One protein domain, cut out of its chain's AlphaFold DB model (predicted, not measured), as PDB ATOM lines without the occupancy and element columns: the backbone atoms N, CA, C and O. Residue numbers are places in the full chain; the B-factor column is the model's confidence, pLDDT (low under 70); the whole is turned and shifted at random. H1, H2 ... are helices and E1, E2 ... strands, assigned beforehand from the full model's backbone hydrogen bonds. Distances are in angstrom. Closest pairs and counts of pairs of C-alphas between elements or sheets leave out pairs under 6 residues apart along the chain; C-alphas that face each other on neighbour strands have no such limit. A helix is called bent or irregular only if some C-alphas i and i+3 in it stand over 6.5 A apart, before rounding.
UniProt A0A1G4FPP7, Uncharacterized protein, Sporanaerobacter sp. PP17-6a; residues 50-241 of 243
ATOM      1  N   CYS A  50     144.110  12.479  71.207       90.25
ATOM      2  CA  CYS A  50     143.728  13.026  69.903       90.25
ATOM      3  C   CYS A  50     142.272  13.489  69.872       90.25
ATOM      4  O   CYS A  50     141.977  14.602  69.421       90.25
ATOM      5  N   ILE A  51     141.367  12.664  70.400       91.81
ATOM      6  CA  ILE A  51     139.929  12.911  70.331       91.81
ATOM      7  C   ILE A  51     139.509  14.165  71.110       91.81
ATOM      8  O   ILE A  51     138.692  14.960  70.640       91.81
ATOM      9  N   LYS A  52     140.146  14.424  72.261       93.12
ATOM     10  CA  LYS A  52     139.905  15.623  73.082       93.12
ATOM     11  C   LYS A  52     140.299  16.898  72.333       93.12
ATOM     12  O   LYS A  52     139.574  17.891  72.377       93.12
ATOM     13  N   GLU A  53     141.417  16.869  71.612       93.31
ATOM     14  CA  GLU A  53     141.880  18.005  70.807       93.31
ATOM     15  C   GLU A  53     140.999  18.237  69.568       93.31
ATOM     16  O   GLU A  53     140.699  19.384  69.226       93.31
ATOM     17  N   ILE A  54     140.523  17.167  68.924       94.19
ATOM     18  CA  ILE A  54     139.559  17.256  67.815       94.19
ATOM     19  C   ILE A  54     138.232  17.849  68.310       94.19
ATOM     20  O   ILE A  54     137.716  18.787  67.699       94.19
ATOM     21  N   LYS A  55     137.731  17.400  69.470       94.69
ATOM     22  CA  LYS A  55     136.505  17.922  70.096       94.69
ATOM     23  C   LYS A  55     136.567  19.430  70.317       94.69
ATOM     24  O   LYS A  55     135.623  20.138  69.971       94.69
ATOM     25  N   LYS A  56     137.686  19.944  70.845       94.44
ATOM     26  CA  LYS A  56     137.889  21.393  71.037       94.44
ATOM     27  C   LYS A  56     137.762  22.164  69.721       94.44
ATOM     28  O   LYS A  56     137.103  23.202  69.680       94.44
ATOM     29  N   LYS A  57     138.351  21.648  68.636       94.12
ATOM     30  CA  LYS A  57     138.283  22.280  67.309       94.12
ATOM     31  C   LYS A  57     136.873  22.266  66.725       94.12
ATOM     32  O   LYS A  57     136.439  23.284  66.195       94.12
ATOM     33  N   ILE A  58     136.149  21.155  66.864       93.75
ATOM     34  CA  ILE A  58     134.747  21.056  66.435       93.75
ATOM     35  C   ILE A  58     133.882  22.049  67.218       93.75
ATOM     36  O   ILE A  58     133.143  22.817  66.615       93.75
ATOM     37  N   ARG A  59     134.014  22.111  68.551       93.31
ATOM     38  CA  ARG A  59     133.270  23.091  69.364       93.31
ATOM     39  C   ARG A  59     133.570  24.530  68.935       93.31
ATOM     40  O   ARG A  59     132.656  25.339  68.842       93.31
ATOM     41  N   SER A  60     134.828  24.842  68.624       93.38
ATOM     42  CA  SER A  60     135.199  26.166  68.107       93.38
ATOM     43  C   SER A  60     134.528  26.481  66.762       93.38
ATOM     44  O   SER A  60     133.993  27.574  66.584       93.38
ATOM     45  N   LEU A  61     134.482  25.510  65.841       93.31
ATOM     46  CA  LEU A  61     133.793  25.653  64.551       93.31
ATOM     47  C   LEU A  61     132.289  25.918  64.731       93.31
ATOM     48  O   LEU A  61     131.719  26.762  64.050       93.31
ATOM     49  N   LEU A  62     131.659  25.221  65.675       90.75
ATOM     50  CA  LEU A  62     130.219  25.273  65.932       90.75
ATOM     51  C   LEU A  62     129.826  26.359  66.953       90.75
ATOM     52  O   LEU A  62     128.770  26.268  67.574       90.75
ATOM     53  N   ARG A  63     130.658  27.390  67.169       90.75
ATOM     54  CA  ARG A  63     130.474  28.378  68.254       90.75
ATOM     55  C   ARG A  63     129.139  29.129  68.240       90.75
ATOM     56  O   ARG A  63     128.702  29.559  69.298       90.75
ATOM     57  N   TYR A  64     128.515  29.275  67.073       88.06
ATOM     58  CA  TYR A  64     127.250  29.995  66.899       88.06
ATOM     59  C   TYR A  64     126.011  29.090  66.932       88.06
ATOM     60  O   TYR A  64     124.893  29.579  66.806       88.06
ATOM     61  N   ARG A  65     126.190  27.774  67.093       85.19
ATOM     62  CA  ARG A  65     125.080  26.821  67.172       85.19
ATOM     63  C   ARG A  65     124.626  26.628  68.616       85.19
ATOM     64  O   ARG A  65     125.452  26.394  69.497       85.19
ATOM     65  N   LYS A  66     123.308  26.660  68.842       84.06
ATOM     66  CA  LYS A  66     122.701  26.416  70.164       84.06
ATOM     67  C   LYS A  66     122.942  24.981  70.653       84.06
ATOM     68  O   LYS A  66     123.250  24.770  71.818       84.06
ATOM     69  N   ASP A  67     122.889  24.012  69.743       83.81
ATOM     70  CA  ASP A  67     123.065  22.574  69.990       83.81
ATOM     71  C   ASP A  67     124.535  22.108  69.934       83.81
ATOM     72  O   ASP A  67     124.814  20.906  69.888       83.81
ATOM     73  N   ARG A  68     125.500  23.043  69.949       88.44
ATOM     74  CA  ARG A  68     126.935  22.778  69.743       88.44
ATOM     75  C   ARG A  68     127.460  21.598  70.549       88.44
ATOM     76  O   ARG A  68     128.220  20.785  70.024       88.44
ATOM     77  N   ASP A  69     127.159  21.566  71.842       87.31
ATOM     78  CA  ASP A  69     127.792  20.613  72.747       87.31
ATOM     79  C   ASP A  69     127.290  19.193  72.478       87.31
ATOM     80  O   ASP A  69     128.111  18.283  72.341       87.31
ATOM     81  N   LEU A  70     125.983  19.035  72.258       85.31
ATOM     82  CA  LEU A  70     125.365  17.779  71.840       85.31
ATOM     83  C   LEU A  70     125.928  17.286  70.509       85.31
ATOM     84  O   LEU A  70     126.430  16.167  70.421       85.31
ATOM     85  N   VAL A  71     125.921  18.147  69.493       87.69
ATOM     86  CA  VAL A  71     126.421  17.793  68.163       87.69
ATOM     87  C   VAL A  71     127.896  17.408  68.224       87.69
ATOM     88  O   VAL A  71     128.305  16.401  67.648       87.69
ATOM     89  N   SER A  72     128.706  18.176  68.960       91.25
ATOM     90  CA  SER A  72     130.125  17.866  69.125       91.25
ATOM     91  C   SER A  72     130.337  16.515  69.808       91.25
ATOM     92  O   SER A  72     131.230  15.779  69.408       91.25
ATOM     93  N   ASN A  73     129.511  16.157  70.795       90.38
ATOM     94  CA  ASN A  73     129.590  14.858  71.456       90.38
ATOM     95  C   ASN A  73     129.212  13.725  70.503       90.38
ATOM     96  O   ASN A  73     129.948  12.747  70.439       90.38
ATOM     97  N   ASN A  74     128.143  13.881  69.718       88.88
ATOM     98  CA  ASN A  74     127.718  12.865  68.754       88.88
ATOM     99  C   ASN A  74     128.785  12.615  67.685       88.88
ATOM    100  O   ASN A  74     129.090  11.463  67.388       88.88
ATOM    101  N   ILE A  75     129.411  13.676  67.156       92.19
ATOM    102  CA  ILE A  75     130.534  13.535  66.214       92.19
ATOM    103  C   ILE A  75     131.674  12.749  66.849       92.19
ATOM    104  O   ILE A  75     132.239  11.864  66.216       92.19
ATOM    105  N   ILE A  76     132.030  13.096  68.085       94.06
ATOM    106  CA  ILE A  76     133.141  12.464  68.786       94.06
ATOM    107  C   ILE A  76     132.853  10.994  69.058       94.06
ATOM    108  O   ILE A  76     133.703  10.176  68.736       94.06
ATOM    109  N   LEU A  77     131.670  10.657  69.572       91.75
ATOM    110  CA  LEU A  77     131.255   9.271  69.798       91.75
ATOM    111  C   LEU A  77     131.325   8.445  68.512       91.75
ATOM    112  O   LEU A  77     131.800   7.318  68.534       91.75
ATOM    113  N   LEU A  78     130.923   9.032  67.384       92.75
ATOM    114  CA  LEU A  78     130.893   8.345  66.098       92.75
ATOM    115  C   LEU A  78     132.285   7.948  65.573       92.75
ATOM    116  O   LEU A  78     132.397   6.976  64.828       92.75
ATOM    117  N   ILE A  79     133.330   8.701  65.934       95.00
ATOM    118  CA  ILE A  79     134.697   8.498  65.423       95.00
ATOM    119  C   ILE A  79     135.698   8.059  66.498       95.00
ATOM    120  O   ILE A  79     136.847   7.795  66.163       95.00
ATOM    121  N   HIS A  80     135.305   8.025  67.773       94.44
ATOM    122  CA  HIS A  80     136.207   7.865  68.918       94.44
ATOM    123  C   HIS A  80     137.133   6.654  68.770       94.44
ATOM    124  O   HIS A  80     138.351   6.811  68.739       94.44
ATOM    125  N   GLU A  81     136.545   5.470  68.606       93.12
ATOM    126  CA  GLU A  81     137.276   4.202  68.520       93.12
ATOM    127  C   GLU A  81     138.232   4.163  67.323       93.12
ATOM    128  O   GLU A  81     139.367   3.714  67.450       93.12
ATOM    129  N   ASP A  82     137.828   4.704  66.171       95.56
ATOM    130  CA  ASP A  82     138.693   4.758  64.987       95.56
ATOM    131  C   ASP A  82     139.889   5.692  65.191       95.56
ATOM    132  O   ASP A  82     140.992   5.412  64.720       95.56
ATOM    133  N   ILE A  83     139.686   6.816  65.883       95.94
ATOM    134  CA  ILE A  83     140.776   7.743  66.199       95.94
ATOM    135  C   ILE A  83     141.751   7.116  67.192       95.94
ATOM    136  O   ILE A  83     142.956   7.281  67.009       95.94
ATOM    137  N   ASP A  84     141.261   6.386  68.191       94.56
ATOM    138  CA  ASP A  84     142.115   5.668  69.140       94.56
ATOM    139  C   ASP A  84     142.909   4.558  68.441       94.56
ATOM    140  O   ASP A  84     144.109   4.401  68.682       94.56
ATOM    141  N   ARG A  85     142.275   3.850  67.501       94.56
ATOM    142  CA  ARG A  85     142.917   2.838  66.653       94.56
ATOM    143  C   ARG A  85     144.060   3.428  65.831       94.56
ATOM    144  O   ARG A  85     145.176   2.908  65.834       94.56
ATOM    145  N   LEU A  86     143.802   4.560  65.177       95.56
ATOM    146  CA  LEU A  86     144.808   5.297  64.417       95.56
ATOM    147  C   LEU A  86     145.923   5.852  65.323       95.56
ATOM    148  O   LEU A  86     147.089   5.844  64.929       95.56
ATOM    149  N   GLU A  87     145.585   6.313  66.533       95.12
ATOM    150  CA  GLU A  87     146.559   6.796  67.521       95.12
ATOM    151  C   GLU A  87     147.515   5.677  67.946       95.12
ATOM    152  O   GLU A  87     148.731   5.885  67.929       95.12
ATOM    153  N   LEU A  88     146.994   4.488  68.264       93.38
ATOM    154  CA  LEU A  88     147.821   3.333  68.614       93.38
ATOM    155  C   LEU A  88     148.727   2.922  67.448       93.38
ATOM    156  O   LEU A  88     149.925   2.741  67.653       93.38
ATOM    157  N   TYR A  89     148.196   2.855  66.223       93.62
ATOM    158  CA  TYR A  89     148.996   2.553  65.032       93.62
ATOM    159  C   TYR A  89     150.204   3.497  64.897       93.62
ATOM    160  O   TYR A  89     151.348   3.047  64.813       93.62
ATOM    161  N   PHE A  90     149.980   4.814  64.944       93.44
ATOM    162  CA  PHE A  90     151.076   5.779  64.811       93.44
ATOM    163  C   PHE A  90     152.018   5.808  66.011       93.44
ATOM    164  O   PHE A  90     153.196   6.134  65.841       93.44
ATOM    165  N   TYR A  91     151.523   5.482  67.205       93.56
ATOM    166  CA  TYR A  91     152.375   5.312  68.373       93.56
ATOM    167  C   TYR A  91     153.374   4.173  68.143       93.56
ATOM    168  O   TYR A  91     154.570   4.377  68.327       93.56
ATOM    169  N   LEU A  92     152.907   3.009  67.681       91.12
ATOM    170  CA  LEU A  92     153.758   1.844  67.417       91.12
ATOM    171  C   LEU A  92     154.793   2.131  66.326       91.12
ATOM    172  O   LEU A  92     155.983   1.891  66.527       91.12
ATOM    173  N   GLU A  93     154.368   2.728  65.210       90.50
ATOM    174  CA  GLU A  93     155.269   3.110  64.115       90.50
ATOM    175  C   GLU A  93     156.332   4.125  64.553       90.50
ATOM    176  O   GLU A  93     157.507   4.019  64.185       90.50
ATOM    177  N   GLY A  94     155.930   5.113  65.357       91.81
ATOM    178  CA  GLY A  94     156.848   6.095  65.923       91.81
ATOM    179  C   GLY A  94     157.852   5.431  66.853       91.81
ATOM    180  O   GLY A  94     159.059   5.565  66.665       91.81
ATOM    181  N   TYR A  95     157.357   4.650  67.813       92.50
ATOM    182  CA  TYR A  95     158.193   3.932  68.768       92.50
ATOM    183  C   TYR A  95     159.222   3.051  68.055       92.50
ATOM    184  O   TYR A  95     160.420   3.178  68.314       92.50
ATOM    185  N   LYS A  96     158.778   2.226  67.096       90.44
ATOM    186  CA  LYS A  96     159.643   1.352  66.295       90.44
ATOM    187  C   LYS A  96     160.721   2.146  65.563       90.44
ATOM    188  O   LYS A  96     161.892   1.771  65.583       90.44
ATOM    189  N   TYR A  97     160.353   3.275  64.956       91.44
ATOM    190  CA  TYR A  97     161.328   4.139  64.302       91.44
ATOM    191  C   TYR A  97     162.413   4.632  65.263       91.44
ATOM    192  O   TYR A  97     163.592   4.534  64.929       91.44
ATOM    193  N   GLY A  98     162.034   5.140  66.435       92.81
ATOM    194  CA  GLY A  98     162.992   5.590  67.443       92.81
ATOM    195  C   GLY A  98     163.894   4.469  67.945       92.81
ATOM    196  O   GLY A  98     165.115   4.615  67.976       92.81
ATOM    197  N   TYR A  99     163.285   3.330  68.267       92.44
ATOM    198  CA  TYR A  99     163.951   2.170  68.848       92.44
ATOM    199  C   TYR A  99     165.035   1.578  67.935       92.44
ATOM    200  O   TYR A  99     166.102   1.183  68.406       92.44
ATOM    201  N   TYR A 100     164.815   1.567  66.617       91.38
ATOM    202  CA  TYR A 100     165.794   1.054  65.648       91.38
ATOM    203  C   TYR A 100     166.685   2.124  65.007       91.38
ATOM    204  O   TYR A 100     167.503   1.800  64.141       91.38
ATOM    205  N   ASN A 101     166.587   3.391  65.416       93.62
ATOM    206  CA  ASN A 101     167.433   4.449  64.869       93.62
ATOM    207  C   ASN A 101     168.809   4.498  65.556       93.62
ATOM    208  O   ASN A 101     169.116   5.409  66.323       93.62
ATOM    209  N   TYR A 102     169.663   3.517  65.249       94.81
ATOM    210  CA  TYR A 102     170.978   3.342  65.885       94.81
ATOM    211  C   TYR A 102     171.869   4.588  65.853       94.81
ATOM    212  O   TYR A 102     172.603   4.830  66.809       94.81
ATOM    213  N   LYS A 103     171.782   5.402  64.792       95.62
ATOM    214  CA  LYS A 103     172.515   6.671  64.694       95.62
ATOM    215  C   LYS A 103     172.183   7.578  65.877       95.62
ATOM    216  O   LYS A 103     173.080   8.015  66.593       95.62
ATOM    217  N   TRP A 104     170.897   7.845  66.093       96.38
ATOM    218  CA  TRP A 104     170.450   8.719  67.174       96.38
ATOM    219  C   TRP A 104     170.552   8.056  68.542       96.38
ATOM    220  O   TRP A 104     170.818   8.756  69.517       96.38
ATOM    221  N   VAL A 105     170.419   6.726  68.617       96.88
ATOM    222  CA  VAL A 105     170.633   5.976  69.865       96.88
ATOM    223  C   VAL A 105     172.063   6.191  70.353       96.88
ATOM    224  O   VAL A 105     172.254   6.553  71.505       96.88
ATOM    225  N   ASN A 106     173.060   6.055  69.474       97.19
ATOM    226  CA  ASN A 106     174.467   6.249  69.836       97.19
ATOM    227  C   ASN A 106     174.760   7.701  70.261       97.19
ATOM    228  O   ASN A 106     175.524   7.935  71.195       97.19
ATOM    229  N   ILE A 107     174.143   8.688  69.596       96.75
ATOM    230  CA  ILE A 107     174.274  10.108  69.969       96.75
ATOM    231  C   ILE A 107     173.694  10.354  71.367       96.75
ATOM    232  O   ILE A 107     174.329  11.013  72.192       96.75
ATOM    233  N   LEU A 108     172.493   9.831  71.634       96.44
ATOM    234  CA  LEU A 108     171.825   9.993  72.921       96.44
ATOM    235  C   LEU A 108     172.572   9.261  74.040       96.44
ATOM    236  O   LEU A 108     172.739   9.820  75.120       96.44
ATOM    237  N   GLU A 109     173.059   8.051  73.769       96.00
ATOM    238  CA  GLU A 109     173.861   7.252  74.697       96.00
ATOM    239  C   GLU A 109     175.147   7.970  75.100       96.00
ATOM    240  O   GLU A 109     175.439   8.067  76.288       96.00
ATOM    241  N   LYS A 110     175.880   8.550  74.141       95.69
ATOM    242  CA  LYS A 110     177.078   9.339  74.448       95.69
ATOM    243  C   LYS A 110     176.763  10.463  75.440       95.69
ATOM    244  O   LYS A 110     177.472  10.633  76.426       95.69
ATOM    245  N   LYS A 111     175.665  11.191  75.217       94.00
ATOM    246  CA  LYS A 111     175.213  12.258  76.126       94.00
ATOM    247  C   LYS A 111     174.749  11.741  77.485       94.00
ATOM    248  O   LYS A 111     174.988  12.398  78.499       94.00
ATOM    249  N   ALA A 112     174.121  10.573  77.513       93.56
ATOM    250  CA  ALA A 112     173.715   9.911  78.744       93.56
ATOM    251  C   ALA A 112     174.929   9.501  79.593       93.56
ATOM    252  O   ALA A 112     174.964   9.808  80.783       93.56
ATOM    253  N   LEU A 113     175.947   8.894  78.974       94.06
ATOM    254  CA  LEU A 113     177.201   8.510  79.627       94.06
ATOM    255  C   LEU A 113     177.963   9.727  80.164       94.06
ATOM    256  O   LEU A 113     178.409   9.697  81.306       94.06
ATOM    257  N   GLU A 114     178.048  10.811  79.385       92.88
ATOM    258  CA  GLU A 114     178.650  12.083  79.825       92.88
ATOM    259  C   GLU A 114     177.921  12.683  81.045       92.88
ATOM    260  O   GLU A 114     178.555  13.279  81.910       92.88
ATOM    261  N   SER A 115     176.594  12.524  81.130       90.75
ATOM    262  CA  SER A 115     175.772  13.141  82.185       90.75
ATOM    263  C   SER A 115     175.666  12.310  83.465       90.75
ATOM    264  O   SER A 115     175.531  12.868  84.553       90.75
ATOM    265  N   TYR A 116     175.624  10.982  83.337       90.81
ATOM    266  CA  TYR A 116     175.273  10.078  84.436       90.81
ATOM    267  C   TYR A 116     176.362   9.057  84.765       90.81
ATOM    268  O   TYR A 116     176.359   8.541  85.881       90.81
ATOM    269  N   GLY A 117     177.291   8.786  83.845       91.50
ATOM    270  CA  GLY A 117     178.237   7.678  83.966       91.50
ATOM    271  C   GLY A 117     177.578   6.308  83.763       91.50
ATOM    272  O   GLY A 117     176.357   6.178  83.739       91.50
ATOM    273  N   MET A 118     178.403   5.274  83.596       91.44
ATOM    274  CA  MET A 118     177.942   3.920  83.272       91.44
ATOM    275  C   MET A 118     177.148   3.274  84.418       91.44
ATOM    276  O   MET A 118     176.051   2.779  84.181       91.44
ATOM    277  N   GLU A 119     177.664   3.317  85.651       90.62
ATOM    278  CA  GLU A 119     177.045   2.673  86.826       90.62
ATOM    279  C   GLU A 119     175.599   3.128  87.030       90.62
ATOM    280  O   GLU A 119     174.687   2.316  87.164       90.62
ATOM    281  N   LYS A 120     175.362   4.437  86.933       91.19
ATOM    282  CA  LYS A 120     174.028   5.006  87.098       91.19
ATOM    283  C   LYS A 120     173.066   4.586  85.989       91.19
ATOM    284  O   LYS A 120     171.876   4.455  86.251       91.19
ATOM    285  N   LEU A 121     173.542   4.373  84.759       92.25
ATOM    286  CA  LEU A 121     172.678   3.940  83.656       92.25
ATOM    287  C   LEU A 121     172.125   2.526  83.863       92.25
ATOM    288  O   LEU A 121     170.970   2.306  83.506       92.25
ATOM    289  N   TYR A 122     172.886   1.620  84.488       90.62
ATOM    290  CA  TYR A 122     172.413   0.271  84.841       90.62
ATOM    291  C   TYR A 122     171.224   0.292  85.816       90.62
ATOM    292  O   TYR A 122     170.382  -0.602  85.802       90.62
ATOM    293  N   GLU A 123     171.116   1.328  86.648       91.44
ATOM    294  CA  GLU A 123     170.041   1.465  87.639       91.44
ATOM    295  C   GLU A 123     168.813   2.220  87.097       91.44
ATOM    296  O   GLU A 123     167.737   2.234  87.709       91.44
ATOM    297  N   MET A 124     168.949   2.895  85.952       89.44
ATOM    298  CA  MET A 124     167.933   3.812  85.447       89.44
ATOM    299  C   MET A 124     166.817   3.094  84.687       89.44
ATOM    300  O   MET A 124     167.022   2.486  83.646       89.44
ATOM    301  N   ARG A 125     165.576   3.296  85.142       88.25
ATOM    302  CA  ARG A 125     164.362   2.875  84.412       88.25
ATOM    303  C   ARG A 125     163.834   3.927  83.437       88.25
ATOM    304  O   ARG A 125     163.001   3.633  82.590       88.25
ATOM    305  N   ILE A 126     164.255   5.183  83.593       89.94
ATOM    306  CA  ILE A 126     163.793   6.322  82.793       89.94
ATOM    307  C   ILE A 126     164.992   7.227  82.516       89.94
ATOM    308  O   ILE A 126     165.590   7.742  83.455       89.94
ATOM    309  N   LEU A 127     165.287   7.469  81.234       91.25
ATOM    310  CA  LEU A 127     166.381   8.337  80.803       91.25
ATOM    311  C   LEU A 127     165.922   9.800  80.630       91.25
ATOM    312  O   LEU A 127     165.783  10.539  81.603       91.25
ATOM    313  N   TYR A 128     165.615  10.218  79.401       93.56
ATOM    314  CA  TYR A 128     165.164  11.570  79.057       93.56
ATOM    315  C   TYR A 128     163.748  11.582  78.455       93.56
ATOM    316  O   TYR A 128     163.354  12.552  77.804       93.56
ATOM    317  N   HIS A 129     162.948  10.539  78.707       91.12
ATOM    318  CA  HIS A 129     161.551  10.411  78.257       91.12
ATOM    319  C   HIS A 129     160.726  11.683  78.499       91.12
ATOM    320  O   HIS A 129     160.051  12.193  77.603       91.12
ATOM    321  N   TYR A 130     160.837  12.227  79.711       86.88
ATOM    322  CA  TYR A 130     160.072  13.392  80.162       86.88
ATOM    323  C   TYR A 130     160.949  14.614  80.456       86.88
ATOM    324  O   TYR A 130     160.461  15.741  80.442       86.88
ATOM    325  N   ARG A 131     162.244  14.409  80.734       79.12
ATOM    326  CA  ARG A 131     163.177  15.448  81.194       79.12
ATOM    327  C   ARG A 131     164.229  15.750  80.130       79.12
ATOM    328  O   ARG A 131     165.369  15.327  80.241       79.12
ATOM    329  N   PHE A 132     163.842  16.505  79.107       76.75
ATOM    330  CA  PHE A 132     164.719  16.893  77.990       76.75
ATOM    331  C   PHE A 132     164.930  18.413  77.880       76.75
ATOM    332  O   PHE A 132     165.503  18.883  76.906       76.75
ATOM    333  N   ASN A 133     164.478  19.199  78.864       70.25
ATOM    334  CA  ASN A 133     164.539  20.668  78.821       70.25
ATOM    335  C   ASN A 133     165.931  21.255  79.126       70.25
ATOM    336  O   ASN A 133     166.096  22.473  79.092       70.25
ATOM    337  N   PHE A 134     166.933  20.418  79.399       75.44
ATOM    338  CA  PHE A 134     168.323  20.844  79.561       75.44
ATOM    339  C   PHE A 134     168.989  20.970  78.186       75.44
ATOM    340  O   PHE A 134     168.822  20.101  77.328       75.44
ATOM    341  N   GLY A 135     169.708  22.075  77.967       77.88
ATOM    342  CA  GLY A 135     170.015  22.608  76.635       77.88
ATOM    343  C   GLY A 135     170.599  21.615  75.626       77.88
ATOM    344  O   GLY A 135     170.175  21.614  74.473       77.88
ATOM    345  N   GLU A 136     171.527  20.745  76.029       86.88
ATOM    346  CA  GLU A 136     172.140  19.780  75.104       86.88
ATOM    347  C   GLU A 136     171.180  18.666  74.672       86.88
ATOM    348  O   GLU A 136     171.068  18.375  73.482       86.88
ATOM    349  N   ILE A 137     170.429  18.087  75.613       91.75
ATOM    350  CA  ILE A 137     169.451  17.031  75.315       91.75
ATOM    351  C   ILE A 137     168.308  17.581  74.462       91.75
ATOM    352  O   ILE A 137     167.839  16.910  73.541       91.75
ATOM    353  N   ARG A 138     167.910  18.836  74.703       91.38
ATOM    354  CA  ARG A 138     166.935  19.526  73.858       91.38
ATOM    355  C   ARG A 138     167.409  19.612  72.406       91.38
ATOM    356  O   ARG A 138     166.636  19.287  71.511       91.38
ATOM    357  N   LYS A 139     168.675  19.978  72.175       91.75
ATOM    358  CA  LYS A 139     169.266  20.031  70.825       91.75
ATOM    359  C   LYS A 139     169.309  18.653  70.163       91.75
ATOM    360  O   LYS A 139     168.998  18.549  68.980       91.75
ATOM    361  N   VAL A 140     169.643  17.597  70.914       93.94
ATOM    362  CA  VAL A 140     169.606  16.212  70.403       93.94
ATOM    363  C   VAL A 140     168.196  15.850  69.949       93.94
ATOM    364  O   VAL A 140     168.017  15.368  68.832       93.94
ATOM    365  N   LYS A 141     167.186  16.133  70.778       93.94
ATOM    366  CA  LYS A 141     165.787  15.880  70.432       93.94
ATOM    367  C   LYS A 141     165.349  16.675  69.201       93.94
ATOM    368  O   LYS A 141     164.806  16.095  68.270       93.94
ATOM    369  N   GLU A 142     165.610  17.979  69.162       92.19
ATOM    370  CA  GLU A 142     165.242  18.838  68.027       92.19
ATOM    371  C   GLU A 142     165.906  18.374  66.717       92.19
ATOM    372  O   GLU A 142     165.248  18.345  65.674       92.19
ATOM    373  N   GLY A 143     167.172  17.943  66.778       92.94
ATOM    374  CA  GLY A 143     167.891  17.357  65.647       92.94
ATOM    375  C   GLY A 143     167.286  16.031  65.177       92.94
ATOM    376  O   GLY A 143     167.044  15.859  63.981       92.94
ATOM    377  N   PHE A 144     166.969  15.131  66.112       92.94
ATOM    378  CA  PHE A 144     166.312  13.855  65.819       92.94
ATOM    379  C   PHE A 144     164.962  14.061  65.130       92.94
ATOM    380  O   PHE A 144     164.675  13.465  64.090       92.94
ATOM    381  N   GLU A 145     164.142  14.961  65.673       90.50
ATOM    382  CA  GLU A 145     162.841  15.283  65.097       90.50
ATOM    383  C   GLU A 145     162.963  15.933  63.714       90.50
ATOM    384  O   GLU A 145     162.138  15.667  62.839       90.50
ATOM    385  N   ALA A 146     163.965  16.790  63.497       88.56
ATOM    386  CA  ALA A 146     164.206  17.416  62.201       88.56
ATOM    387  C   ALA A 146     164.594  16.387  61.131       88.56
ATOM    388  O   ALA A 146     164.039  16.413  60.031       88.56
ATOM    389  N   GLU A 147     165.469  15.438  61.461       87.12
ATOM    390  CA  GLU A 147     165.850  14.359  60.546       87.12
ATOM    391  C   GLU A 147     164.658  13.452  60.213       87.12
ATOM    392  O   GLU A 147     164.399  13.172  59.040       87.12
ATOM    393  N   GLY A 148     163.858  13.085  61.220       79.38
ATOM    394  CA  GLY A 148     162.639  12.299  61.022       79.38
ATOM    395  C   GLY A 148     161.574  13.000  60.168       79.38
ATOM    396  O   GLY A 148     160.744  12.330  59.554       79.38
ATOM    397  N   ARG A 149     161.589  14.341  60.087       75.50
ATOM    398  CA  ARG A 149     160.717  15.107  59.178       75.50
ATOM    399  C   ARG A 149     161.203  15.101  57.724       75.50
ATOM    400  O   ARG A 149     160.356  15.140  56.837       75.50
ATOM    401  N   ASN A 150     162.514  15.047  57.493       65.62
ATOM    402  CA  ASN A 150     163.121  15.206  56.165       65.62
ATOM    403  C   ASN A 150     163.199  13.907  55.351       65.62
ATOM    404  O   ASN A 150     163.203  13.948  54.124       65.62
ATOM    405  N   ILE A 151     163.246  12.744  56.003       55.81
ATOM    406  CA  ILE A 151     163.260  11.450  55.310       55.81
ATOM    407  C   ILE A 151     161.851  11.187  54.776       55.81
ATOM    408  O   ILE A 151     161.070  10.709  55.582       55.81
ATOM    409  N   ASN A 152     161.532  11.541  53.512       51.97
ATOM    410  CA  ASN A 152     160.440  11.137  52.568       51.97
ATOM    411  C   ASN A 152     159.083  10.555  53.066       51.97
ATOM    412  O   ASN A 152     158.221  10.186  52.272       51.97
ATOM    413  N   ARG A 153     158.830  10.538  54.366       64.75
ATOM    414  CA  ARG A 153     157.720   9.916  55.077       64.75
ATOM    415  C   ARG A 153     156.552  10.863  55.200       64.75
ATOM    416  O   ARG A 153     155.459  10.408  55.484       64.75
ATOM    417  N   ASP A 154     156.740  12.164  54.979       75.00
ATOM    418  CA  ASP A 154     155.634  13.122  55.058       75.00
ATOM    419  C   ASP A 154     154.566  12.824  53.994       75.00
ATOM    420  O   ASP A 154     153.370  12.852  54.283       75.00
ATOM    421  N   GLY A 155     154.996  12.425  52.791       80.19
ATOM    422  CA  GLY A 155     154.104  11.990  51.718       80.19
ATOM    423  C   GLY A 155     153.346  10.705  52.060       80.19
ATOM    424  O   GLY A 155     152.127  10.661  51.914       80.19
ATOM    425  N   GLU A 156     154.040   9.673  52.541       84.12
ATOM    426  CA  GLU A 156     153.439   8.386  52.931       84.12
ATOM    427  C   GLU A 156     152.520   8.524  54.146       84.12
ATOM    428  O   GLU A 156     151.379   8.067  54.116       84.12
ATOM    429  N   PHE A 157     152.968   9.250  55.170       88.00
ATOM    430  CA  PHE A 157     152.188   9.608  56.349       88.00
ATOM    431  C   PHE A 157     150.885  10.300  55.944       88.00
ATOM    432  O   PHE A 157     149.797   9.900  56.361       88.00
ATOM    433  N   LYS A 158     150.974  11.316  55.076       88.62
ATOM    434  CA  LYS A 158     149.800  12.041  54.583       88.62
ATOM    435  C   LYS A 158     148.881  11.144  53.758       88.62
ATOM    436  O   LYS A 158     147.668  11.218  53.935       88.62
ATOM    437  N   LYS A 159     149.432  10.286  52.891       91.25
ATOM    438  CA  LYS A 159     148.657   9.302  52.117       91.25
ATOM    439  C   LYS A 159     147.900   8.341  53.034       91.25
ATOM    440  O   LYS A 159     146.712   8.133  52.811       91.25
ATOM    441  N   LEU A 160     148.546   7.815  54.075       92.81
ATOM    442  CA  LEU A 160     147.928   6.884  55.020       92.81
ATOM    443  C   LEU A 160     146.813   7.554  55.828       92.81
ATOM    444  O   LEU A 160     145.699   7.035  55.865       92.81
ATOM    445  N   VAL A 161     147.067   8.741  56.394       94.00
ATOM    446  CA  VAL A 161     146.040   9.513  57.119       94.00
ATOM    447  C   VAL A 161     144.853   9.834  56.211       94.00
ATOM    448  O   VAL A 161     143.708   9.657  56.622       94.00
ATOM    449  N   ASN A 162     145.106  10.282  54.979       94.56
ATOM    450  CA  ASN A 162     144.041  10.592  54.026       94.56
ATOM    451  C   ASN A 162     143.249   9.339  53.640       94.56
ATOM    452  O   ASN A 162     142.025   9.378  53.660       94.56
ATOM    453  N   SER A 163     143.928   8.227  53.344       95.75
ATOM    454  CA  SER A 163     143.290   6.943  53.028       95.75
ATOM    455  C   SER A 163     142.392   6.475  54.171       95.75
ATOM    456  O   SER A 163     141.234   6.121  53.952       95.75
ATOM    457  N   PHE A 164     142.882   6.560  55.409       96.50
ATOM    458  CA  PHE A 164     142.094   6.249  56.596       96.50
ATOM    459  C   PHE A 164     140.872   7.162  56.733       96.50
ATOM    460  O   PHE A 164     139.757   6.683  56.927       96.50
ATOM    461  N   CYS A 165     141.056   8.476  56.586       96.31
ATOM    462  CA  CYS A 165     139.952   9.426  56.689       96.31
ATOM    463  C   CYS A 165     138.886   9.174  55.618       96.31
ATOM    464  O   CYS A 165     137.702   9.150  55.940       96.31
ATOM    465  N   GLU A 166     139.290   8.927  54.373       95.81
ATOM    466  CA  GLU A 166     138.368   8.657  53.269       95.81
ATOM    467  C   GLU A 166     137.611   7.335  53.450       95.81
ATOM    468  O   GLU A 166     136.402   7.294  53.229       95.81
ATOM    469  N   ARG A 167     138.293   6.268  53.884       95.94
ATOM    470  CA  ARG A 167     137.701   4.925  53.999       95.94
ATOM    471  C   ARG A 167     136.876   4.725  55.269       95.94
ATOM    472  O   ARG A 167     135.863   4.036  55.222       95.94
ATOM    473  N   VAL A 168     137.305   5.306  56.389       95.88
ATOM    474  CA  VAL A 168     136.742   5.021  57.722       95.88
ATOM    475  C   VAL A 168     135.914   6.192  58.258       95.88
ATOM    476  O   VAL A 168     134.820   5.994  58.784       95.88
ATOM    477  N   ILE A 169     136.405   7.427  58.112       96.19
ATOM    478  CA  ILE A 169     135.816   8.604  58.777       96.19
ATOM    479  C   ILE A 169     134.775   9.310  57.902       96.19
ATOM    480  O   ILE A 169     133.748   9.771  58.401       96.19
ATOM    481  N   LYS A 170     135.010   9.420  56.593       95.25
ATOM    482  CA  LYS A 170     134.207  10.255  55.692       95.25
ATOM    483  C   LYS A 170     132.744   9.854  55.659       95.25
ATOM    484  O   LYS A 170     131.882  10.713  55.817       95.25
ATOM    485  N   SER A 171     132.456   8.566  55.487       93.44
ATOM    486  CA  SER A 171     131.079   8.062  55.443       93.44
ATOM    487  C   SER A 171     130.325   8.385  56.734       93.44
ATOM    488  O   SER A 171     129.162   8.783  56.684       93.44
ATOM    489  N   LYS A 172     131.000   8.307  57.884       93.25
ATOM    490  CA  LYS A 172     130.445   8.641  59.197       93.25
ATOM    491  C   LYS A 172     130.086  10.126  59.298       93.25
ATOM    492  O   LYS A 172     128.964  10.461  59.667       93.25
ATOM    493  N   ILE A 173     130.993  11.014  58.887       93.38
ATOM    494  CA  ILE A 173     130.776  12.469  58.954       93.38
ATOM    495  C   ILE A 173     129.780  12.966  57.901       93.38
ATOM    496  O   ILE A 173     128.932  13.796  58.209       93.38
ATOM    497  N   VAL A 174     129.815  12.443  56.674       90.75
ATOM    498  CA  VAL A 174     128.846  12.816  55.626       90.75
ATOM    499  C   VAL A 174     127.419  12.440  56.029       90.75
ATOM    500  O   VAL A 174     126.471  13.154  55.715       90.75
ATOM    501  N   ASN A 175     127.264  11.358  56.792       88.62
ATOM    502  CA  ASN A 175     125.977  10.911  57.312       88.62
ATOM    503  C   ASN A 175     125.630  11.491  58.696       88.62
ATOM    504  O   ASN A 175     124.684  11.009  59.316       88.62
ATOM    505  N   ILE A 176     126.335  12.523  59.180       87.19
ATOM    506  CA  ILE A 176     126.159  13.075  60.537       87.19
ATOM    507  C   ILE A 176     124.703  13.434  60.867       87.19
ATOM    508  O   ILE A 176     124.247  13.175  61.977       87.19
ATOM    509  N   ASN A 177     123.942  13.953  59.896       86.00
ATOM    510  CA  ASN A 177     122.539  14.328  60.098       86.00
ATOM    511  C   ASN A 177     121.667  13.140  60.544       86.00
ATOM    512  O   ASN A 177     120.745  13.336  61.327       86.00
ATOM    513  N   LYS A 178     122.004  11.898  60.153       82.25
ATOM    514  CA  LYS A 178     121.308  10.681  60.617       82.25
ATOM    515  C   LYS A 178     121.499  10.413  62.114       82.25
ATOM    516  O   LYS A 178     120.704   9.700  62.719       82.25
ATOM    517  N   TYR A 179     122.557  10.964  62.701       75.00
ATOM    518  CA  TYR A 179     122.936  10.776  64.101       75.00
ATOM    519  C   TYR A 179     122.575  11.982  64.985       75.00
ATOM    520  O   TYR A 179     122.751  11.918  66.200       75.00
ATOM    521  N   ILE A 180     122.080  13.079  64.399       71.44
ATOM    522  CA  ILE A 180     121.663  14.292  65.122       71.44
ATOM    523  C   ILE A 180     120.151  14.292  65.410       71.44
ATOM    524  O   ILE A 180     119.755  14.756  66.475       71.44
ATOM    525  N   ASP A 181     119.328  13.696  64.540       59.50
ATOM    526  CA  ASP A 181     117.846  13.718  64.576       59.50
ATOM    527  C   ASP A 181     117.177  12.970  65.769       59.50
ATOM    528  O   ASP A 181     116.012  12.591  65.693       59.50
ATOM    529  N   ARG A 182     117.871  12.707  66.887       55.47
ATOM    530  CA  ARG A 182     117.378  11.813  67.964       55.47
ATOM    531  C   ARG A 182     116.936  12.483  69.270       55.47
ATOM    532  O   ARG A 182     116.694  11.766  70.237       55.47
ATOM    533  N   GLN A 183     116.797  13.807  69.341       52.09
ATOM    534  CA  GLN A 183     116.220  14.451  70.533       52.09
ATOM    535  C   GLN A 183     114.971  15.263  70.188       52.09
ATOM    536  O   GLN A 183     115.031  16.226  69.431       52.09
ATOM    537  N   LEU A 184     113.837  14.851  70.763       54.34
ATOM    538  CA  LEU A 184     112.612  15.643  70.809       54.34
ATOM    539  C   LEU A 184     112.813  16.751  71.845       54.34
ATOM    540  O   LEU A 184     113.052  16.457  73.017       54.34
ATOM    541  N   THR A 185     112.706  18.007  71.426       53.00
ATOM    542  CA  THR A 185     112.720  19.142  72.351       53.00
ATOM    543  C   THR A 185     111.276  19.476  72.716       53.00
ATOM    544  O   THR A 185     110.446  19.720  71.835       53.00
ATOM    545  N   ILE A 186     110.957  19.454  74.011       53.19
ATOM    546  CA  ILE A 186     109.663  19.916  74.525       53.19
ATOM    547  C   ILE A 186     109.816  21.401  74.846       53.19
ATOM    548  O   ILE A 186     110.488  21.757  75.813       53.19
ATOM    549  N   ASP A 187     109.213  22.260  74.027       50.25
ATOM    550  CA  ASP A 187     109.180  23.698  74.281       50.25
ATOM    551  C   ASP A 187     107.955  24.017  75.151       50.25
ATOM    552  O   ASP A 187     106.811  23.990  74.682       50.25
ATOM    553  N   TYR A 188     108.178  24.239  76.451       45.44
ATOM    554  CA  TYR A 188     107.115  24.567  77.401       45.44
ATOM    555  C   TYR A 188     106.901  26.081  77.437       45.44
ATOM    556  O   TYR A 188     107.368  26.780  78.334       45.44
ATOM    557  N   ASN A 189     106.164  26.599  76.458       53.28
ATOM    558  CA  ASN A 189     105.535  27.906  76.597       53.28
ATOM    559  C   ASN A 189     104.174  27.703  77.267       53.28
ATOM    560  O   ASN A 189     103.376  26.908  76.779       53.28
ATOM    561  N   HIS A 190     103.927  28.427  78.366       54.12
ATOM    562  CA  HIS A 190     102.837  28.305  79.359       54.12
ATOM    563  C   HIS A 190     101.376  28.151  78.858       54.12
ATOM    564  O   HIS A 190     100.454  28.185  79.671       54.12
ATOM    565  N   LYS A 191     101.115  27.992  77.556       58.84
ATOM    566  CA  LYS A 191      99.781  27.781  76.981       58.84
ATOM    567  C   LYS A 191      99.678  26.686  75.905       58.84
ATOM    568  O   LYS A 191      98.554  26.306  75.604       58.84
ATOM    569  N   VAL A 192     100.772  26.157  75.335       53.50
ATOM    570  CA  VAL A 192     100.713  25.098  74.297       53.50
ATOM    571  C   VAL A 192     101.956  24.202  74.352       53.50
ATOM    572  O   VAL A 192     103.078  24.690  74.243       53.50
ATOM    573  N   LEU A 193     101.752  22.887  74.462       49.97
ATOM    574  CA  LEU A 193     102.800  21.871  74.324       49.97
ATOM    575  C   LEU A 193     103.166  21.743  72.838       49.97
ATOM    576  O   LEU A 193     102.407  21.171  72.058       49.97
ATOM    577  N   ASN A 194     104.307  22.303  72.437       51.19
ATOM    578  CA  ASN A 194     104.811  22.192  71.069       51.19
ATOM    579  C   ASN A 194     106.013  21.242  71.050       51.19
ATOM    580  O   ASN A 194     107.086  21.568  71.558       51.19
ATOM    581  N   ILE A 195     105.832  20.059  70.461       53.00
ATOM    582  CA  ILE A 195     106.931  19.132  70.180       53.00
ATOM    583  C   ILE A 195     107.572  19.595  68.871       53.00
ATOM    584  O   ILE A 195     106.966  19.470  67.807       53.00
ATOM    585  N   LYS A 196     108.784  20.154  68.941       54.31
ATOM    586  CA  LYS A 196     109.544  20.581  67.758       54.31
ATOM    587  C   LYS A 196     110.878  19.845  67.690       54.31
ATOM    588  O   LYS A 196     111.581  19.684  68.684       54.31
ATOM    589  N   SER A 197     111.234  19.407  66.485       50.25
ATOM    590  CA  SER A 197     112.580  18.933  66.165       50.25
ATOM    591  C   SER A 197     113.480  20.152  65.947       50.25
ATOM    592  O   SER A 197     113.648  20.607  64.818       50.25
ATOM    593  N   ASP A 198     114.039  20.704  67.021       53.12
ATOM    594  CA  ASP A 198     114.838  21.940  66.971       53.12
ATOM    595  C   ASP A 198     116.296  21.743  66.505       53.12
ATOM    596  O   ASP A 198     117.098  22.683  66.517       53.12
ATOM    597  N   SER A 199     116.677  20.547  66.044       57.69
ATOM    598  CA  SER A 199     118.010  20.332  65.479       57.69
ATOM    599  C   SER A 199     118.088  20.848  64.041       57.69
ATOM    600  O   SER A 199     117.592  20.222  63.104       57.69
ATOM    601  N   HIS A 200     118.769  21.980  63.847       69.44
ATOM    602  CA  HIS A 200     119.156  22.434  62.511       69.44
ATOM    603  C   HIS A 200     120.041  21.373  61.850       69.44
ATOM    604  O   HIS A 200     121.162  21.113  62.297       69.44
ATOM    605  N   LYS A 201     119.565  20.761  60.766       80.38
ATOM    606  CA  LYS A 201     120.391  19.844  59.974       80.38
ATOM    607  C   LYS A 201     121.589  20.595  59.409       80.38
ATOM    608  O   LYS A 201     121.475  21.752  59.017       80.38
ATOM    609  N   PHE A 202     122.738  19.931  59.379       83.56
ATOM    610  CA  PHE A 202     123.912  20.474  58.715       83.56
ATOM    611  C   PHE A 202     123.662  20.565  57.214       83.56
ATOM    612  O   PHE A 202     123.214  19.588  56.601       83.56
ATOM    613  N   THR A 203     124.018  21.696  56.611       89.44
ATOM    614  CA  THR A 203     124.125  21.793  55.152       89.44
ATOM    615  C   THR A 203     125.343  21.011  54.657       89.44
ATOM    616  O   THR A 203     126.283  20.738  55.412       89.44
ATOM    617  N   HIS A 204     125.379  20.673  53.367       89.12
ATOM    618  CA  HIS A 204     126.546  20.013  52.769       89.12
ATOM    619  C   HIS A 204     127.845  20.810  52.965       89.12
ATOM    620  O   HIS A 204     128.897  20.226  53.229       89.12
ATOM    621  N   GLU A 205     127.781  22.140  52.899       90.69
ATOM    622  CA  GLU A 205     128.942  22.996  53.147       90.69
ATOM    623  C   GLU A 205     129.433  22.905  54.593       90.69
ATOM    624  O   GLU A 205     130.641  22.845  54.839       90.69
ATOM    625  N   GLU A 206     128.519  22.877  55.563       91.00
ATOM    626  CA  GLU A 206     128.880  22.742  56.973       91.00
ATOM    627  C   GLU A 206     129.473  21.362  57.271       91.00
ATOM    628  O   GLU A 206     130.481  21.277  57.974       91.00
ATOM    629  N   ILE A 207     128.917  20.293  56.687       92.81
ATOM    630  CA  ILE A 207     129.477  18.934  56.767       92.81
ATOM    631  C   ILE A 207     130.917  18.923  56.248       92.81
ATOM    632  O   ILE A 207     131.817  18.419  56.923       92.81
ATOM    633  N   ASN A 208     131.164  19.532  55.086       93.25
ATOM    634  CA  ASN A 208     132.502  19.610  54.503       93.25
ATOM    635  C   ASN A 208     133.471  20.410  55.389       93.25
ATOM    636  O   ASN A 208     134.622  20.005  55.573       93.25
ATOM    637  N   LYS A 209     133.009  21.508  56.005       94.44
ATOM    638  CA  LYS A 209     133.804  22.279  56.979       94.44
ATOM    639  C   LYS A 209     134.150  21.440  58.213       94.44
ATOM    640  O   LYS A 209     135.308  21.451  58.638       94.44
ATOM    641  N   VAL A 210     133.188  20.693  58.760       94.12
ATOM    642  CA  VAL A 210     133.402  19.775  59.895       94.12
ATOM    643  C   VAL A 210     134.426  18.704  59.523       94.12
ATOM    644  O   VAL A 210     135.431  18.559  60.223       94.12
ATOM    645  N   TYR A 211     134.237  18.018  58.394       95.56
ATOM    646  CA  TYR A 211     135.160  16.991  57.906       95.56
ATOM    647  C   TYR A 211     136.582  17.544  57.719       95.56
ATOM    648  O   TYR A 211     137.550  16.973  58.226       95.56
ATOM    649  N   GLY A 212     136.722  18.723  57.107       95.19
ATOM    650  CA  GLY A 212     138.019  19.380  56.931       95.19
ATOM    651  C   GLY A 212     138.697  19.797  58.245       95.19
ATOM    652  O   GLY A 212     139.929  19.800  58.344       95.19
ATOM    653  N   VAL A 213     137.937  20.156  59.284       95.31
ATOM    654  CA  VAL A 213     138.489  20.404  60.631       95.31
ATOM    655  C   VAL A 213     138.957  19.105  61.285       95.31
ATOM    656  O   VAL A 213     140.031  19.097  61.897       95.31
ATOM    657  N   ILE A 214     138.202  18.017  61.120       95.38
ATOM    658  CA  ILE A 214     138.545  16.692  61.644       95.38
ATOM    659  C   ILE A 214     139.842  16.188  61.011       95.38
ATOM    660  O   ILE A 214     140.789  15.941  61.752       95.38
ATOM    661  N   ILE A 215     139.952  16.145  59.677       95.12
ATOM    662  CA  ILE A 215     141.164  15.662  58.984       95.12
ATOM    663  C   ILE A 215     142.406  16.446  59.423       95.12
ATOM    664  O   ILE A 215     143.423  15.861  59.796       95.12
ATOM    665  N   ARG A 216     142.330  17.785  59.449       94.06
ATOM    666  CA  ARG A 216     143.446  18.630  59.920       94.06
ATOM    667  C   ARG A 216     143.776  18.383  61.393       94.06
ATOM    668  O   ARG A 216     144.926  18.531  61.810       94.06
ATOM    669  N   GLY A 217     142.767  18.061  62.200       94.06
ATOM    670  CA  GLY A 217     142.918  17.617  63.582       94.06
ATOM    671  C   GLY A 217     143.704  16.319  63.684       94.06
ATOM    672  O   GLY A 217     144.732  16.299  64.360       94.06
ATOM    673  N   ILE A 218     143.252  15.292  62.966       95.31
ATOM    674  CA  ILE A 218     143.871  13.968  62.899       95.31
ATOM    675  C   ILE A 218     145.324  14.098  62.458       95.31
ATOM    676  O   ILE A 218     146.211  13.730  63.215       95.31
ATOM    677  N   TYR A 219     145.587  14.719  61.305       92.88
ATOM    678  CA  TYR A 219     146.939  14.862  60.760       92.88
ATOM    679  C   TYR A 219     147.925  15.460  61.773       92.88
ATOM    680  O   TYR A 219     148.980  14.889  62.051       92.88
ATOM    681  N   LYS A 220     147.556  16.600  62.377       92.31
ATOM    682  CA  LYS A 220     148.402  17.292  63.359       92.31
ATOM    683  C   LYS A 220     148.660  16.427  64.593       92.31
ATOM    684  O   LYS A 220     149.775  16.423  65.112       92.31
ATOM    685  N   ASN A 221     147.630  15.747  65.090       93.56
ATOM    686  CA  ASN A 221     147.747  14.959  66.307       93.56
ATOM    687  C   ASN A 221     148.530  13.664  66.070       93.56
ATOM    688  O   ASN A 221     149.438  13.383  66.841       93.56
ATOM    689  N   MET A 222     148.269  12.949  64.973       94.56
ATOM    690  CA  MET A 222     148.998  11.727  64.619       94.56
ATOM    691  C   MET A 222     150.484  11.998  64.408       94.56
ATOM    692  O   MET A 222     151.324  11.218  64.849       94.56
ATOM    693  N   ARG A 223     150.838  13.157  63.832       91.25
ATOM    694  CA  ARG A 223     152.246  13.535  63.682       91.25
ATOM    695  C   ARG A 223     152.909  13.750  65.037       91.25
ATOM    696  O   ARG A 223     154.031  13.304  65.240       91.25
ATOM    697  N   ARG A 224     152.207  14.393  65.975       91.62
ATOM    698  CA  ARG A 224     152.690  14.570  67.349       91.62
ATOM    699  C   ARG A 224     152.846  13.230  68.066       91.62
ATOM    700  O   ARG A 224     153.871  13.029  68.698       91.62
ATOM    701  N   VAL A 225     151.858  12.340  67.966       93.69
ATOM    702  CA  VAL A 225     151.894  11.001  68.580       93.69
ATOM    703  C   VAL A 225     153.099  10.221  68.072       93.69
ATOM    704  O   VAL A 225     153.884   9.729  68.877       93.69
ATOM    705  N   TYR A 226     153.289  10.190  66.753       93.44
ATOM    706  CA  TYR A 226     154.436   9.549  66.121       93.44
ATOM    707  C   TYR A 226     155.767  10.109  66.644       93.44
ATOM    708  O   TYR A 226     156.647   9.352  67.051       93.44
ATOM    709  N   THR A 227     155.919  11.437  66.664       92.06
ATOM    710  CA  THR A 227     157.145  12.096  67.132       92.06
ATOM    711  C   THR A 227     157.418  11.832  68.615       92.06
ATOM    712  O   THR A 227     158.541  11.475  68.969       92.06
ATOM    713  N   ASP A 228     156.400  11.954  69.471       92.25
ATOM    714  CA  ASP A 228     156.503  11.657  70.902       92.25
ATOM    715  C   ASP A 228     156.939  10.200  71.119       92.25
ATOM    716  O   ASP A 228     157.898   9.950  71.844       92.25
ATOM    717  N   ALA A 229     156.275   9.246  70.462       93.19
ATOM    718  CA  ALA A 229     156.580   7.824  70.596       93.19
ATOM    719  C   ALA A 229     157.986   7.484  70.080       93.19
ATOM    720  O   ALA A 229     158.704   6.707  70.706       93.19
ATOM    721  N   SER A 230     158.424   8.133  68.997       94.06
ATOM    722  CA  SER A 230     159.789   7.990  68.472       94.06
ATOM    723  C   SER A 230     160.844   8.401  69.495       94.06
ATOM    724  O   SER A 230     161.871   7.742  69.626       94.06
ATOM    725  N   TRP A 231     160.601   9.469  70.256       94.81
ATOM    726  CA  TRP A 231     161.515   9.866  71.326       94.81
ATOM    727  C   TRP A 231     161.567   8.832  72.457       94.81
ATOM    728  O   TRP A 231     162.633   8.596  73.024       94.81
ATOM    729  N   PHE A 232     160.436   8.201  72.771       94.00
ATOM    730  CA  PHE A 232     160.369   7.170  73.807       94.00
ATOM    731  C   PHE A 232     161.146   5.924  73.390       94.00
ATOM    732  O   PHE A 232     162.084   5.548  74.083       94.00
ATOM    733  N   GLY A 233     160.867   5.386  72.198       93.81
ATOM    734  CA  GLY A 233     161.597   4.229  71.677       93.81
ATOM    735  C   GLY A 233     163.109   4.464  71.609       93.81
ATOM    736  O   GLY A 233     163.889   3.569  71.923       93.81
ATOM    737  N   LEU A 234     163.538   5.688  71.281       95.19
ATOM    738  CA  LEU A 234     164.951   6.066  71.287       95.19
ATOM    739  C   LEU A 234     165.593   5.938  72.681       95.19
ATOM    740  O   LEU A 234     166.691   5.402  72.809       95.19
ATOM    741  N   ASN A 235     164.916   6.439  73.717       94.75
ATOM    742  CA  ASN A 235     165.403   6.396  75.097       94.75
ATOM    743  C   ASN A 235     165.407   4.969  75.648       94.75
ATOM    744  O   ASN A 235     166.403   4.549  76.238       94.75
ATOM    745  N   ASP A 236     164.330   4.221  75.416       93.75
ATOM    746  CA  ASP A 236     164.218   2.827  75.842       93.75
ATOM    747  C   ASP A 236     165.295   1.958  75.184       93.75
ATOM    748  O   ASP A 236     165.885   1.102  75.843       93.75
ATOM    749  N   LYS A 237     165.650   2.222  73.917       93.69
ATOM    750  CA  LYS A 237     166.762   1.508  73.274       93.69
ATOM    751  C   LYS A 237     168.107   1.773  73.944       93.69
ATOM    752  O   LYS A 237     168.917   0.852  74.010       93.69
ATOM    753  N   VAL A 238     168.363   3.006  74.395       94.81
ATOM    754  CA  VAL A 238     169.594   3.333  75.134       94.81
ATOM    755  C   VAL A 238     169.626   2.558  76.442       94.81
ATOM    756  O   VAL A 238     170.577   1.821  76.664       94.81
ATOM    757  N   LEU A 239     168.580   2.664  77.270       93.00
ATOM    758  CA  LEU A 239     168.519   1.979  78.569       93.00
ATOM    759  C   LEU A 239     168.689   0.466  78.434       93.00
ATOM    760  O   LEU A 239     169.403  -0.155  79.216       93.00
ATOM    761  N   ARG A 240     168.118  -0.115  77.380       90.38
ATOM    762  CA  ARG A 240     168.204  -1.547  77.100       90.38
ATOM    763  C   ARG A 240     169.598  -2.053  76.708       90.38
ATOM    764  O   ARG A 240     169.806  -3.253  76.597       90.38
ATOM    765  N   ARG A 241     170.574  -1.172  76.478       90.81
ATOM    766  CA  ARG A 241     171.987  -1.587  76.370       90.81
ATOM    767  C   ARG A 241     172.625  -1.862  77.735       90.81
ATOM    768  O   ARG A 241     173.701  -2.445  77.781       90.81
TER     769      ARG A 241
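This is residues 50 to 241 of the 243 residues of an uncharacterized protein of Sporanaerobacter sp. PP17-6a (UniProt A0A1G4FPP7). A long helical body has H7 running through its middle, with H2b and H5 along it, the H1 and H2a hairpin at one end and the H3 and H4 hairpin at the other. Beyond H6, a thin hairpin of E1 and E2 extends the length, and its residues 188 to 193 stick out free. The printed part has 192 residues, with seven named helices and two named strands in the order H1 H2 H3 H4 H5 H6 E1 E2 H7; the one sheet, E1 - E2, is antiparallel. The class is mostly helix; the whole is loose, with a radius of gyration of the C-alphas of 23.0 A and spans of 81 by 36 by 24 A.

H1, residues 50 to 61, begins at C-alpha 50 (143.728, 13.026, 69.903). H2, residues 68 to 99, was assigned as one helix by its hydrogen bonds but is bent: C-alphas 78 and 81 are 8.0 A apart. Its arms are H2a, residues 68 to 78, and H2b, residues 81 to 99, 26.8 A long. H3, residues 102 to 123, 21.9 A long, is irregular, with C-alphas 115 and 118 9.5 A apart and a kink of 106 degrees near residue 116. H4 is residues 135 to 150, 22.8 A. H5, residues 153 to 174, 29.0 A, is only just irregular, with C-alphas 168 and 171 6.8 A apart. H6 is residues 177 to 180, E1 185 to 189 and E2 192 to 196. H7, residues 204 to 239, is 52.5 A long and ends at C-alpha 239 (168.519, 1.979, 78.569).

H2b, H5 and H7 form an up and down bundle, each running against the one before it. H7, a hub, touches H2b, closest C-alphas Gly 98 and Ser 230 at 4.1 A. With residues 207 to 219 alone it touches H5, closest C-alphas Val 174 and Ile 207 at 6.3 A, at a steep tilt of 43 degrees. H1 touches H7, closest C-alphas Ile 54 and Gly 217 at 5.4 A. H3 touches residues 234 to 239 of H7, closest C-alphas Glu 109 and Val 238 at 5.8 A. H6 only just touches H2a, with 3 pairs of C-alphas within 8 A; the closest are Val 71 and Ile 180, 6.6 A. In the E1 and E2 hairpin, N 187 and O 194 are within hydrogen-bond range at 3.3 A. Every O i to N i+4 pair is within range in H1, H2a, H2b, H4 and H7, against 14 of 18 in H3 and 15 of 18 in H5; H6 is too short for such a pair.

The outline is a rod; the C-alphas farthest apart, Met 118 and Lys 191, are 82.0 A apart. The printed part has no cut, and the H3 to H4 link, 11 residues, is long. Mean pLDDT of the printed part is 86.7; residues 150 to 153 and 181 to 200 are under 70.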